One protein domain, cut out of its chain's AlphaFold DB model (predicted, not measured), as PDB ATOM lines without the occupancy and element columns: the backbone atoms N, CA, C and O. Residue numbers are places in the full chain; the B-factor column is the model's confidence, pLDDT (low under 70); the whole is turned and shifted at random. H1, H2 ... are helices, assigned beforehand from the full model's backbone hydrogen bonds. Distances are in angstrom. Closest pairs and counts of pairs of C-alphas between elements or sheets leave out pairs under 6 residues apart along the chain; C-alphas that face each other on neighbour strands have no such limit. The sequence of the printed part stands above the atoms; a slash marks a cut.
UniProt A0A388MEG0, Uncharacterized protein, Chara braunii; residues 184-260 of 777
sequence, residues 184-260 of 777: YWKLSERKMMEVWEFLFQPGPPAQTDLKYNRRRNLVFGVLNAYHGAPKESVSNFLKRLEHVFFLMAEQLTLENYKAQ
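Overview. This is residues 184 to 260 of the 777 residues of an uncharacterized protein of Chara braunii (UniProt A0A388MEG0). The centres of helices H1, H2 and H3 form a triangle, with H2 in a hairpin with each of the others, and short H4 packs on H3. The printed part has 77 residues, with four named helices in the order H1 to H4 and no named strand: all helix. It is compact, radius of gyration of the C-alphas 11.8 A, spanning 32 by 28 by 21 A.

Arrangement. H1, residues 189 to 200, touches H2, residues 210 to 223, with residues 195 to 200 alone; the closest C-alphas, Leu 199 and Arg 215, are 5.8 A apart, at a shallow tilt of 26 degrees, opposite ways. H3, residues 231 to 248, touches H2 with residues 234 to 238 alone, closest C-alphas Leu 223 and Val 234 at 6.4 A, at a steep tilt of 41 degrees, opposite ways. H1 and H3 are close but not clearly touching, closest C-alphas Trp 196 and Leu 241 at 7.7 A. H4, residues 254 to 258, touches H3 at residues 240 to 244 alone, closest C-alphas Val 244 and Asn 256 at 6.8 A. In H1, H2 and H4 every O i to N i+4 pair is within hydrogen-bond range; in H3, 13 of 14.

Along the chain. H1 begins at C-alpha 189 (28.885, -42.978, -16.673); H4 ends at C-alpha 258 (30.631, -34.545, -28.389). H1 is 16.2 A long, H2 20.0 A, H3 24.8 A.

Size, cuts and confidence. The printed part has no cut and no long link. Residues 202 to 208 are under pLDDT 70.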
ATOM      1  N   TYR A 184      23.371 -40.804 -24.291       82.62
ATOM      2  CA  TYR A 184      24.453 -40.385 -23.401       82.62
ATOM      3  C   TYR A 184      23.946 -39.816 -22.070       82.62
ATOM      4  O   TYR A 184      24.483 -40.160 -21.026       82.62
ATOM      5  N   TRP A 185      22.863 -39.030 -22.080       78.44
ATOM      6  CA  TRP A 185      22.268 -38.463 -20.859       78.44
ATOM      7  C   TRP A 185      21.276 -39.397 -20.147       78.44
ATOM      8  O   TRP A 185      20.864 -39.130 -19.021       78.44
ATOM      9  N   LYS A 186      20.879 -40.505 -20.782       82.44
ATOM     10  CA  LYS A 186      20.000 -41.529 -20.179       82.44
ATOM     11  C   LYS A 186      20.783 -42.617 -19.440       82.44
ATOM     12  O   LYS A 186      20.220 -43.338 -18.613       82.44
ATOM     13  N   LEU A 187      22.066 -42.765 -19.750       82.81
ATOM     14  CA  LEU A 187      22.968 -43.740 -19.152       82.81
ATOM     15  C   LEU A 187      23.874 -43.043 -18.133       82.81
ATOM     16  O   LEU A 187      24.461 -42.009 -18.426       82.81
ATOM     17  N   SER A 188      24.031 -43.633 -16.948       80.19
ATOM     18  CA  SER A 188      25.081 -43.207 -16.018       80.19
ATOM     19  C   SER A 188      26.463 -43.490 -16.620       80.19
ATOM     20  O   SER A 188      26.607 -44.407 -17.430       80.19
ATOM     21  N   GLU A 189      27.503 -42.763 -16.201       80.00
ATOM     22  CA  GLU A 189      28.885 -42.978 -16.673       80.00
ATOM     23  C   GLU A 189      29.326 -44.450 -16.531       80.00
ATOM     24  O   GLU A 189      29.977 -45.009 -17.412       80.00
ATOM     25  N   ARG A 190      28.871 -45.132 -15.470       82.56
ATOM     26  CA  ARG A 190      29.074 -46.577 -15.294       82.56
ATOM     27  C   ARG A 190      28.372 -47.401 -16.379       82.56
ATOM     28  O   ARG A 190      29.031 -48.191 -17.045       82.56
ATOM     29  N   LYS A 191      27.063 -47.199 -16.586       86.06
ATOM     30  CA  LYS A 191      26.279 -47.887 -17.631       86.06
ATOM     31  C   LYS A 191      26.840 -47.617 -19.037       86.06
ATOM     32  O   LYS A 191      26.814 -48.500 -19.891       86.06
ATOM     33  N   MET A 192      27.373 -46.417 -19.268       86.81
ATOM     34  CA  MET A 192      28.069 -46.023 -20.495       86.81
ATOM     35  C   MET A 192      29.338 -46.857 -20.721       86.81
ATOM     36  O   MET A 192      29.505 -47.460 -21.782       86.81
ATOM     37  N   MET A 193      30.199 -46.951 -19.704       86.00
ATOM     38  CA  MET A 193      31.423 -47.754 -19.762       86.00
ATOM     39  C   MET A 193      31.139 -49.260 -19.852       86.00
ATOM     40  O   MET A 193      31.833 -49.956 -20.585       86.00
ATOM     41  N   GLU A 194      30.094 -49.772 -19.195       87.44
ATOM     42  CA  GLU A 194      29.641 -51.166 -19.348       87.44
ATOM     43  C   GLU A 194      29.234 -51.480 -20.794       87.44
ATOM     44  O   GLU A 194      29.640 -52.505 -21.344       87.44
ATOM     45  N   VAL A 195      28.476 -50.585 -21.440       90.00
ATOM     46  CA  VAL A 195      28.119 -50.707 -22.862       90.00
ATOM     47  C   VAL A 195      29.365 -50.667 -23.754       90.00
ATOM     48  O   VAL A 195      29.487 -51.494 -24.659       90.00
ATOM     49  N   TRP A 196      30.297 -49.746 -23.500       89.19
ATOM     50  CA  TRP A 196      31.541 -49.612 -24.262       89.19
ATOM     51  C   TRP A 196      32.429 -50.859 -24.156       89.19
ATOM     52  O   TRP A 196      32.743 -51.479 -25.173       89.19
ATOM     53  N   GLU A 197      32.767 -51.283 -22.936       88.25
ATOM     54  CA  GLU A 197      33.581 -52.478 -22.688       88.25
ATOM     55  C   GLU A 197      32.912 -53.737 -23.253       88.25
ATOM     56  O   GLU A 197      33.582 -54.574 -23.860       88.25
ATOM     57  N   PHE A 198      31.584 -53.867 -23.149       88.56
ATOM     58  CA  PHE A 198      30.877 -54.993 -23.754       88.56
ATOM     59  C   PHE A 198      30.955 -54.976 -25.291       88.56
ATOM     60  O   PHE A 198      31.270 -56.003 -25.901       88.56
ATOM     61  N   LEU A 199      30.728 -53.831 -25.941       88.56
ATOM     62  CA  LEU A 199      30.833 -53.691 -27.401       88.56
ATOM     63  C   LEU A 199      32.259 -53.936 -27.919       88.56
ATOM     64  O   LEU A 199      32.423 -54.544 -28.979       88.56
ATOM     65  N   PHE A 200      33.279 -53.511 -27.169       85.94
ATOM     66  CA  PHE A 200      34.654 -53.374 -27.659       85.94
ATOM     67  C   PHE A 200      35.715 -54.173 -26.871       85.94
ATOM     68  O   PHE A 200      36.902 -53.902 -27.030       85.94
ATOM     69  N   GLN A 201      35.293 -55.190 -26.094       75.25
ATOM     70  CA  GLN A 201      36.134 -56.134 -25.315       75.25
ATOM     71  C   GLN A 201      37.539 -56.396 -25.902       75.25
ATOM     72  O   GLN A 201      37.651 -56.619 -27.110       75.25
ATOM     73  N   PRO A 202      38.590 -56.474 -25.058       56.38
ATOM     74  CA  PRO A 202      39.993 -56.309 -25.446       56.38
ATOM     75  C   PRO A 202      40.448 -57.154 -26.645       56.38
ATOM     76  O   PRO A 202      40.614 -58.372 -26.568       56.38
ATOM     77  N   GLY A 203      40.728 -56.445 -27.739       59.28
ATOM     78  CA  GLY A 203      41.122 -56.981 -29.039       59.28
ATOM     79  C   GLY A 203      40.244 -56.353 -30.125       59.28
ATOM     80  O   GLY A 203      39.056 -56.662 -30.158       59.28
ATOM     81  N   PRO A 204      40.776 -55.466 -30.991       57.03
ATOM     82  CA  PRO A 204      39.949 -54.642 -31.869       57.03
ATOM     83  C   PRO A 204      39.103 -55.519 -32.805       57.03
ATOM     84  O   PRO A 204      39.672 -56.229 -33.641       57.03
ATOM     85  N   PRO A 205      37.759 -55.505 -32.691       61.12
ATOM     86  CA  PRO A 205      36.919 -56.174 -33.669       61.12
ATOM     87  C   PRO A 205      37.092 -55.523 -35.044       61.12
ATOM     88  O   PRO A 205      37.329 -54.323 -35.156       61.12
ATOM     89  N   ALA A 206      36.901 -56.296 -36.109       63.72
ATOM     90  CA  ALA A 206      36.533 -55.707 -37.390       63.72
ATOM     91  C   ALA A 206      35.044 -55.328 -37.346       63.72
ATOM     92  O   ALA A 206      34.252 -56.035 -36.725       63.72
ATOM     93  N   GLN A 207      34.619 -54.293 -38.071       61.41
ATOM     94  CA  GLN A 207      33.185 -53.985 -38.219       61.41
ATOM     95  C   GLN A 207      32.397 -55.166 -38.837       61.41
ATOM     96  O   GLN A 207      31.206 -55.347 -38.585       61.41
ATOM     97  N   THR A 208      33.086 -56.024 -39.598       66.06
ATOM     98  CA  THR A 208      32.587 -57.277 -40.184       66.06
ATOM     99  C   THR A 208      32.645 -58.494 -39.245       66.06
ATOM    100  O   THR A 208      32.203 -59.574 -39.633       66.06
ATOM    101  N   ASP A 209      33.164 -58.368 -38.016       81.56
ATOM    102  CA  ASP A 209      33.237 -59.480 -37.062       81.56
ATOM    103  C   ASP A 209      31.833 -59.928 -36.622       81.56
ATOM    104  O   ASP A 209      31.017 -59.150 -36.116       81.56
ATOM    105  N   LEU A 210      31.561 -61.226 -36.768       83.38
ATOM    106  CA  LEU A 210      30.304 -61.840 -36.356       83.38
ATOM    107  C   LEU A 210      30.086 -61.745 -34.833       83.38
ATOM    108  O   LEU A 210      28.936 -61.682 -34.393       83.38
ATOM    109  N   LYS A 211      31.151 -61.716 -34.015       84.38
ATOM    110  CA  LYS A 211      31.028 -61.535 -32.557       84.38
ATOM    111  C   LYS A 211      30.676 -60.089 -32.216       84.38
ATOM    112  O   LYS A 211      29.760 -59.880 -31.425       84.38
ATOM    113  N   TYR A 212      31.331 -59.098 -32.825       87.56
ATOM    114  CA  TYR A 212      30.945 -57.689 -32.714       87.56
ATOM    115  C   TYR A 212      29.474 -57.481 -33.083       87.56
ATOM    116  O   TYR A 212      28.702 -56.985 -32.268       87.56
ATOM    117  N   ASN A 213      29.045 -57.969 -34.249       86.94
ATOM    118  CA  ASN A 213      27.662 -57.817 -34.708       86.94
ATOM    119  C   ASN A 213      26.638 -58.492 -33.771       86.94
ATOM    120  O   ASN A 213      25.549 -57.956 -33.566       86.94
ATOM    121  N   ARG A 214      26.981 -59.619 -33.124       87.50
ATOM    122  CA  ARG A 214      26.148 -60.207 -32.054       87.50
ATOM    123  C   ARG A 214      26.056 -59.302 -30.822       87.50
ATOM    124  O   ARG A 214      24.951 -59.083 -30.332       87.50
ATOM    125  N   ARG A 215      27.182 -58.756 -30.346       89.81
ATOM    126  CA  ARG A 215      27.237 -57.863 -29.171       89.81
ATOM    127  C   ARG A 215      26.481 -56.555 -29.423       89.81
ATOM    128  O   ARG A 215      25.631 -56.181 -28.621       89.81
ATOM    129  N   ARG A 216      26.689 -55.939 -30.592       91.25
ATOM    130  CA  ARG A 216      25.955 -54.768 -31.096       91.25
ATOM    131  C   ARG A 216      24.440 -54.984 -31.081       91.25
ATOM    132  O   ARG A 216      23.705 -54.146 -30.564       91.25
ATOM    133  N   ASN A 217      23.972 -56.115 -31.610       90.38
ATOM    134  CA  ASN A 217      22.544 -56.437 -31.657       90.38
ATOM    135  C   ASN A 217      21.950 -56.733 -30.269       90.38
ATOM    136  O   ASN A 217      20.782 -56.417 -30.042       90.38
ATOM    137  N   LEU A 218      22.734 -57.285 -29.334       90.38
ATOM    138  CA  LEU A 218      22.307 -57.451 -27.944       90.38
ATOM    139  C   LEU A 218      22.137 -56.096 -27.243       90.38
ATOM    140  O   LEU A 218      21.058 -55.817 -26.724       90.38
ATOM    141  N   VAL A 219      23.158 -55.234 -27.285       91.81
ATOM    142  CA  VAL A 219      23.102 -53.884 -26.693       91.81
ATOM    143  C   VAL A 219      21.949 -53.077 -27.286       91.81
ATOM    144  O   VAL A 219      21.199 -52.447 -26.547       91.81
ATOM    145  N   PHE A 220      21.744 -53.150 -28.604       91.44
ATOM    146  CA  PHE A 220      20.601 -52.523 -29.265       91.44
ATOM    147  C   PHE A 220      19.257 -53.018 -28.707       91.44
ATOM    148  O   PHE A 220      18.371 -52.208 -28.452       91.44
ATOM    149  N   GLY A 221      19.106 -54.327 -28.473       88.81
ATOM    150  CA  GLY A 221      17.901 -54.903 -27.868       88.81
ATOM    151  C   GLY A 221      17.658 -54.435 -26.430       88.81
ATOM    152  O   GLY A 221      16.532 -54.073 -26.095       88.81
ATOM    153  N   VAL A 222      18.710 -54.388 -25.605       89.19
ATOM    154  CA  VAL A 222      18.651 -53.910 -24.211       89.19
ATOM    155  C   VAL A 222      18.285 -52.422 -24.160       89.19
ATOM    156  O   VAL A 222      17.332 -52.038 -23.482       89.19
ATOM    157  N   LEU A 223      18.981 -51.580 -24.928       88.56
ATOM    158  CA  LEU A 223      18.769 -50.131 -24.924       88.56
ATOM    159  C   LEU A 223      17.443 -49.706 -25.582       88.56
ATOM    160  O   LEU A 223      16.858 -48.715 -25.161       88.56
ATOM    161  N   ASN A 224      16.902 -50.464 -26.544       86.00
ATOM    162  CA  ASN A 224      15.579 -50.194 -27.136       86.00
ATOM    163  C   ASN A 224      14.416 -50.424 -26.140       86.00
ATOM    164  O   ASN A 224      13.294 -49.999 -26.404       86.00
ATOM    165  N   ALA A 225      14.641 -51.099 -25.009       80.69
ATOM    166  CA  ALA A 225      13.663 -51.201 -23.920       80.69
ATOM    167  C   ALA A 225      13.920 -50.192 -22.781       80.69
ATOM    168  O   ALA A 225      13.097 -50.043 -21.877       80.69
ATOM    169  N   TYR A 226      15.061 -49.502 -22.806       81.25
ATOM    170  CA  TYR A 226      15.565 -48.704 -21.697       81.25
ATOM    171  C   TYR A 226      14.941 -47.300 -21.680       81.25
ATOM    172  O   TYR A 226      15.044 -46.551 -22.651       81.25
ATOM    173  N   HIS A 227      14.261 -46.956 -20.579       77.62
ATOM    174  CA  HIS A 227      13.600 -45.657 -20.340       77.62
ATOM    175  C   HIS A 227      12.773 -45.109 -21.524       77.62
ATOM    176  O   HIS A 227      12.748 -43.906 -21.777       77.62
ATOM    177  N   GLY A 228      12.098 -45.993 -22.269       72.38
ATOM    178  CA  GLY A 228      11.255 -45.606 -23.408       72.38
ATOM    179  C   GLY A 228      12.015 -44.975 -24.583       72.38
ATOM    180  O   GLY A 228      11.407 -44.269 -25.386       72.38
ATOM    181  N   ALA A 229      13.330 -45.194 -24.685       80.50
ATOM    182  CA  ALA A 229      14.154 -44.606 -25.733       80.50
ATOM    183  C   ALA A 229      13.672 -45.005 -27.145       80.50
ATOM    184  O   ALA A 229      13.469 -46.192 -27.418       80.50
ATOM    185  N   PRO A 230      13.516 -44.043 -28.078       82.56
ATOM    186  CA  PRO A 230      13.152 -44.354 -29.447       82.56
ATOM    187  C   PRO A 230      14.301 -45.085 -30.144       82.56
ATOM    188  O   PRO A 230      15.484 -44.777 -29.958       82.56
ATOM    189  N   LYS A 231      13.930 -46.042 -30.994       88.25
ATOM    190  CA  LYS A 231      14.830 -46.941 -31.727       88.25
ATOM    191  C   LYS A 231      15.901 -46.191 -32.530       88.25
ATOM    192  O   LYS A 231      17.028 -46.660 -32.682       88.25
ATOM    193  N   GLU A 232      15.544 -45.012 -33.022       86.31
ATOM    194  CA  GLU A 232      16.375 -44.100 -33.796       86.31
ATOM    195  C   GLU A 232      17.485 -43.477 -32.935       86.31
ATOM    196  O   GLU A 232      18.634 -43.440 -33.371       86.31
ATOM    197  N   SER A 233      17.179 -43.076 -31.693       85.31
ATOM    198  CA  SER A 233      18.167 -42.547 -30.736       85.31
ATOM    199  C   SER A 233      19.178 -43.629 -30.349       85.31
ATOM    200  O   SER A 233      20.383 -43.427 -30.482       85.31
ATOM    201  N   VAL A 234      18.702 -44.837 -30.021       89.19
ATOM    202  CA  VAL A 234      19.569 -46.002 -29.754       89.19
ATOM    203  C   VAL A 234      20.434 -46.352 -30.974       89.19
ATOM    204  O   VAL A 234      21.614 -46.672 -30.832       89.19
ATOM    205  N   SER A 235      19.885 -46.256 -32.192       89.38
ATOM    206  CA  SER A 235      20.652 -46.485 -33.422       89.38
ATOM    207  C   SER A 235      21.727 -45.424 -33.662       89.38
ATOM    208  O   SER A 235      22.816 -45.779 -34.109       89.38
ATOM    209  N   ASN A 236      21.448 -44.150 -33.384       88.44
ATOM    210  CA  ASN A 236      22.403 -43.059 -33.581       88.44
ATOM    211  C   ASN A 236      23.501 -43.066 -32.512       88.44
ATOM    212  O   ASN A 236      24.673 -42.975 -32.862       88.44
ATOM    213  N   PHE A 237      23.147 -43.304 -31.249       90.25
ATOM    214  CA  PHE A 237      24.095 -43.544 -30.161       90.25
ATOM    215  C   PHE A 237      25.128 -44.625 -30.515       90.25
ATOM    216  O   PHE A 237      26.331 -44.370 -30.461       90.25
ATOM    217  N   LEU A 238      24.675 -45.802 -30.973       91.56
ATOM    218  CA  LEU A 238      25.591 -46.871 -31.383       91.56
ATOM    219  C   LEU A 238      26.479 -46.469 -32.570       91.56
ATOM    220  O   LEU A 238      27.661 -46.785 -32.539       91.56
ATOM    221  N   LYS A 239      25.963 -45.727 -33.566       90.56
ATOM    222  CA  LYS A 239      26.795 -45.206 -34.672       90.56
ATOM    223  C   LYS A 239      27.882 -44.251 -34.174       90.56
ATOM    224  O   LYS A 239      29.002 -44.323 -34.665       90.56
ATOM    225  N   ARG A 240      27.577 -43.369 -33.213       89.19
ATOM    226  CA  ARG A 240      28.566 -42.438 -32.642       89.19
ATOM    227  C   ARG A 240      29.642 -43.199 -31.855       89.19
ATOM    228  O   ARG A 240      30.821 -42.928 -32.056       89.19
ATOM    229  N   LEU A 241      29.277 -44.222 -31.070       90.31
ATOM    230  CA  LEU A 241      30.259 -45.122 -30.437       90.31
ATOM    231  C   LEU A 241      31.113 -45.886 -31.469       90.31
ATOM    232  O   LEU A 241      32.330 -45.977 -31.316       90.31
ATOM    233  N   GLU A 242      30.495 -46.408 -32.533       90.00
ATOM    234  CA  GLU A 242      31.196 -47.044 -33.656       90.00
ATOM    235  C   GLU A 242      32.180 -46.082 -34.337       90.00
ATOM    236  O   GLU A 242      33.262 -46.508 -34.735       90.00
ATOM    237  N   HIS A 243      31.850 -44.793 -34.445       86.00
ATOM    238  CA  HIS A 243      32.708 -43.794 -35.081       86.00
ATOM    239  C   HIS A 243      33.943 -43.452 -34.224       86.00
ATOM    240  O   HIS A 243      35.064 -43.494 -34.740       86.00
ATOM    241  N   VAL A 244      33.762 -43.237 -32.910       87.62
ATOM    242  CA  VAL A 244      34.876 -43.052 -31.952       87.62
ATOM    243  C   VAL A 244      35.806 -44.270 -31.960       87.62
ATOM    244  O   VAL A 244      37.024 -44.123 -32.060       87.62
ATOM    245  N   PHE A 245      35.256 -45.486 -31.905       86.19
ATOM    246  CA  PHE A 245      36.085 -46.688 -31.823       86.19
ATOM    247  C   PHE A 245      36.768 -47.056 -33.153       86.19
ATOM    248  O   PHE A 245      37.957 -47.366 -33.161       86.19
ATOM    249  N   PHE A 246      36.047 -47.048 -34.283       83.94
ATOM    250  CA  PHE A 246      36.585 -47.565 -35.550       83.94
ATOM    251  C   PHE A 246      37.332 -46.534 -36.401       83.94
ATOM    252  O   PHE A 246      38.259 -46.938 -37.103       83.94
ATOM    253  N   LEU A 247      36.941 -45.249 -36.392       82.69
ATOM    254  CA  LEU A 247      37.569 -44.229 -37.251       82.69
ATOM    255  C   LEU A 247      38.461 -43.244 -36.484       82.69
ATOM    256  O   LEU A 247      39.512 -42.886 -37.011       82.69
ATOM    257  N   MET A 248      38.109 -42.864 -35.248       78.44
ATOM    258  CA  MET A 248      39.024 -42.084 -34.394       78.44
ATOM    259  C   MET A 248      40.075 -42.975 -33.706       78.44
ATOM    260  O   MET A 248      41.199 -42.534 -33.482       78.44
ATOM    261  N   ALA A 249      39.733 -44.238 -33.410       79.88
ATOM    262  CA  ALA A 249      40.538 -45.168 -32.604       79.88
ATOM    263  C   ALA A 249      40.859 -44.635 -31.190       79.88
ATOM    264  O   ALA A 249      41.901 -44.938 -30.603       79.88
ATOM    265  N   GLU A 250      39.940 -43.838 -30.643       80.00
ATOM    266  CA  GLU A 250      40.071 -43.151 -29.359       80.00
ATOM    267  C   GLU A 250      39.302 -43.864 -28.236       80.00
ATOM    268  O   GLU A 250      38.449 -44.724 -28.462       80.00
ATOM    269  N   GLN A 251      39.607 -43.494 -26.990       80.25
ATOM    270  CA  GLN A 251      38.822 -43.915 -25.826       80.25
ATOM    271  C   GLN A 251      37.517 -43.114 -25.746       80.25
ATOM    272  O   GLN A 251      37.446 -41.973 -26.212       80.25
ATOM    273  N   LEU A 252      36.491 -43.691 -25.117       82.31
ATOM    274  CA  LEU A 252      35.235 -42.994 -24.877       82.31
ATOM    275  C   LEU A 252      35.413 -41.920 -23.798       82.31
ATOM    276  O   LEU A 252      35.539 -42.222 -22.615       82.31
ATOM    277  N   THR A 253      35.393 -40.661 -24.222       83.00
ATOM    278  CA  THR A 253      35.301 -39.488 -23.347       83.00
ATOM    279  C   THR A 253      34.089 -38.652 -23.756       83.00
ATOM    280  O   THR A 253      33.604 -38.758 -24.887       83.00
ATOM    281  N   LEU A 254      33.618 -37.778 -22.862       81.06
ATOM    282  CA  LEU A 254      32.559 -36.815 -23.182       81.06
ATOM    283  C   LEU A 254      32.944 -35.911 -24.366       81.06
ATOM    284  O   LEU A 254      32.089 -35.562 -25.173       81.06
ATOM    285  N   GLU A 255      34.219 -35.538 -24.480       82.44
ATOM    286  CA  GLU A 255      34.736 -34.677 -25.551       82.44
ATOM    287  C   GLU A 255      34.749 -35.416 -26.895       82.44
ATOM    288  O   GLU A 255      34.207 -34.918 -27.883       82.44
ATOM    289  N   ASN A 256      35.257 -36.651 -26.907       84.94
ATOM    290  CA  ASN A 256      35.326 -37.484 -28.104       84.94
ATOM    291  C   ASN A 256      33.922 -37.888 -28.575       84.94
ATOM    292  O   ASN A 256      33.696 -37.983 -29.778       84.94
ATOM    293  N   TYR A 257      32.963 -38.073 -27.657       84.19
ATOM    294  CA  TYR A 257      31.555 -38.299 -27.994       84.19
ATOM    295  C   TYR A 257      30.859 -37.023 -28.502       84.19
ATOM    296  O   TYR A 257      30.133 -37.083 -29.492       84.19
ATOM    297  N   LYS A 258      31.121 -35.852 -27.901       81.50
ATOM    298  CA  LYS A 258      30.631 -34.545 -28.389       81.50
ATOM    299  C   LYS A 258      31.121 -34.220 -29.802       81.50
ATOM    300  O   LYS A 258      30.370 -33.639 -30.576       81.50
ATOM    301  N   ALA A 259      32.332 -34.640 -30.165       82.75
ATOM    302  CA  ALA A 259      32.878 -34.486 -31.517       82.75
ATOM    303  C   ALA A 259      32.149 -35.315 -32.602       82.75
ATOM    304  O   ALA A 259      32.495 -35.211 -33.775       82.75
ATOM    305  N   GLN A 260      31.149 -36.128 -32.233       80.81
ATOM    306  CA  GLN A 260      30.351 -36.965 -33.143       80.81
ATOM    307  C   GLN A 260      29.000 -36.336 -33.540       80.81
ATOM    308  O   GLN A 260      28.106 -37.044 -34.010       80.81
TER     309      GLN A 260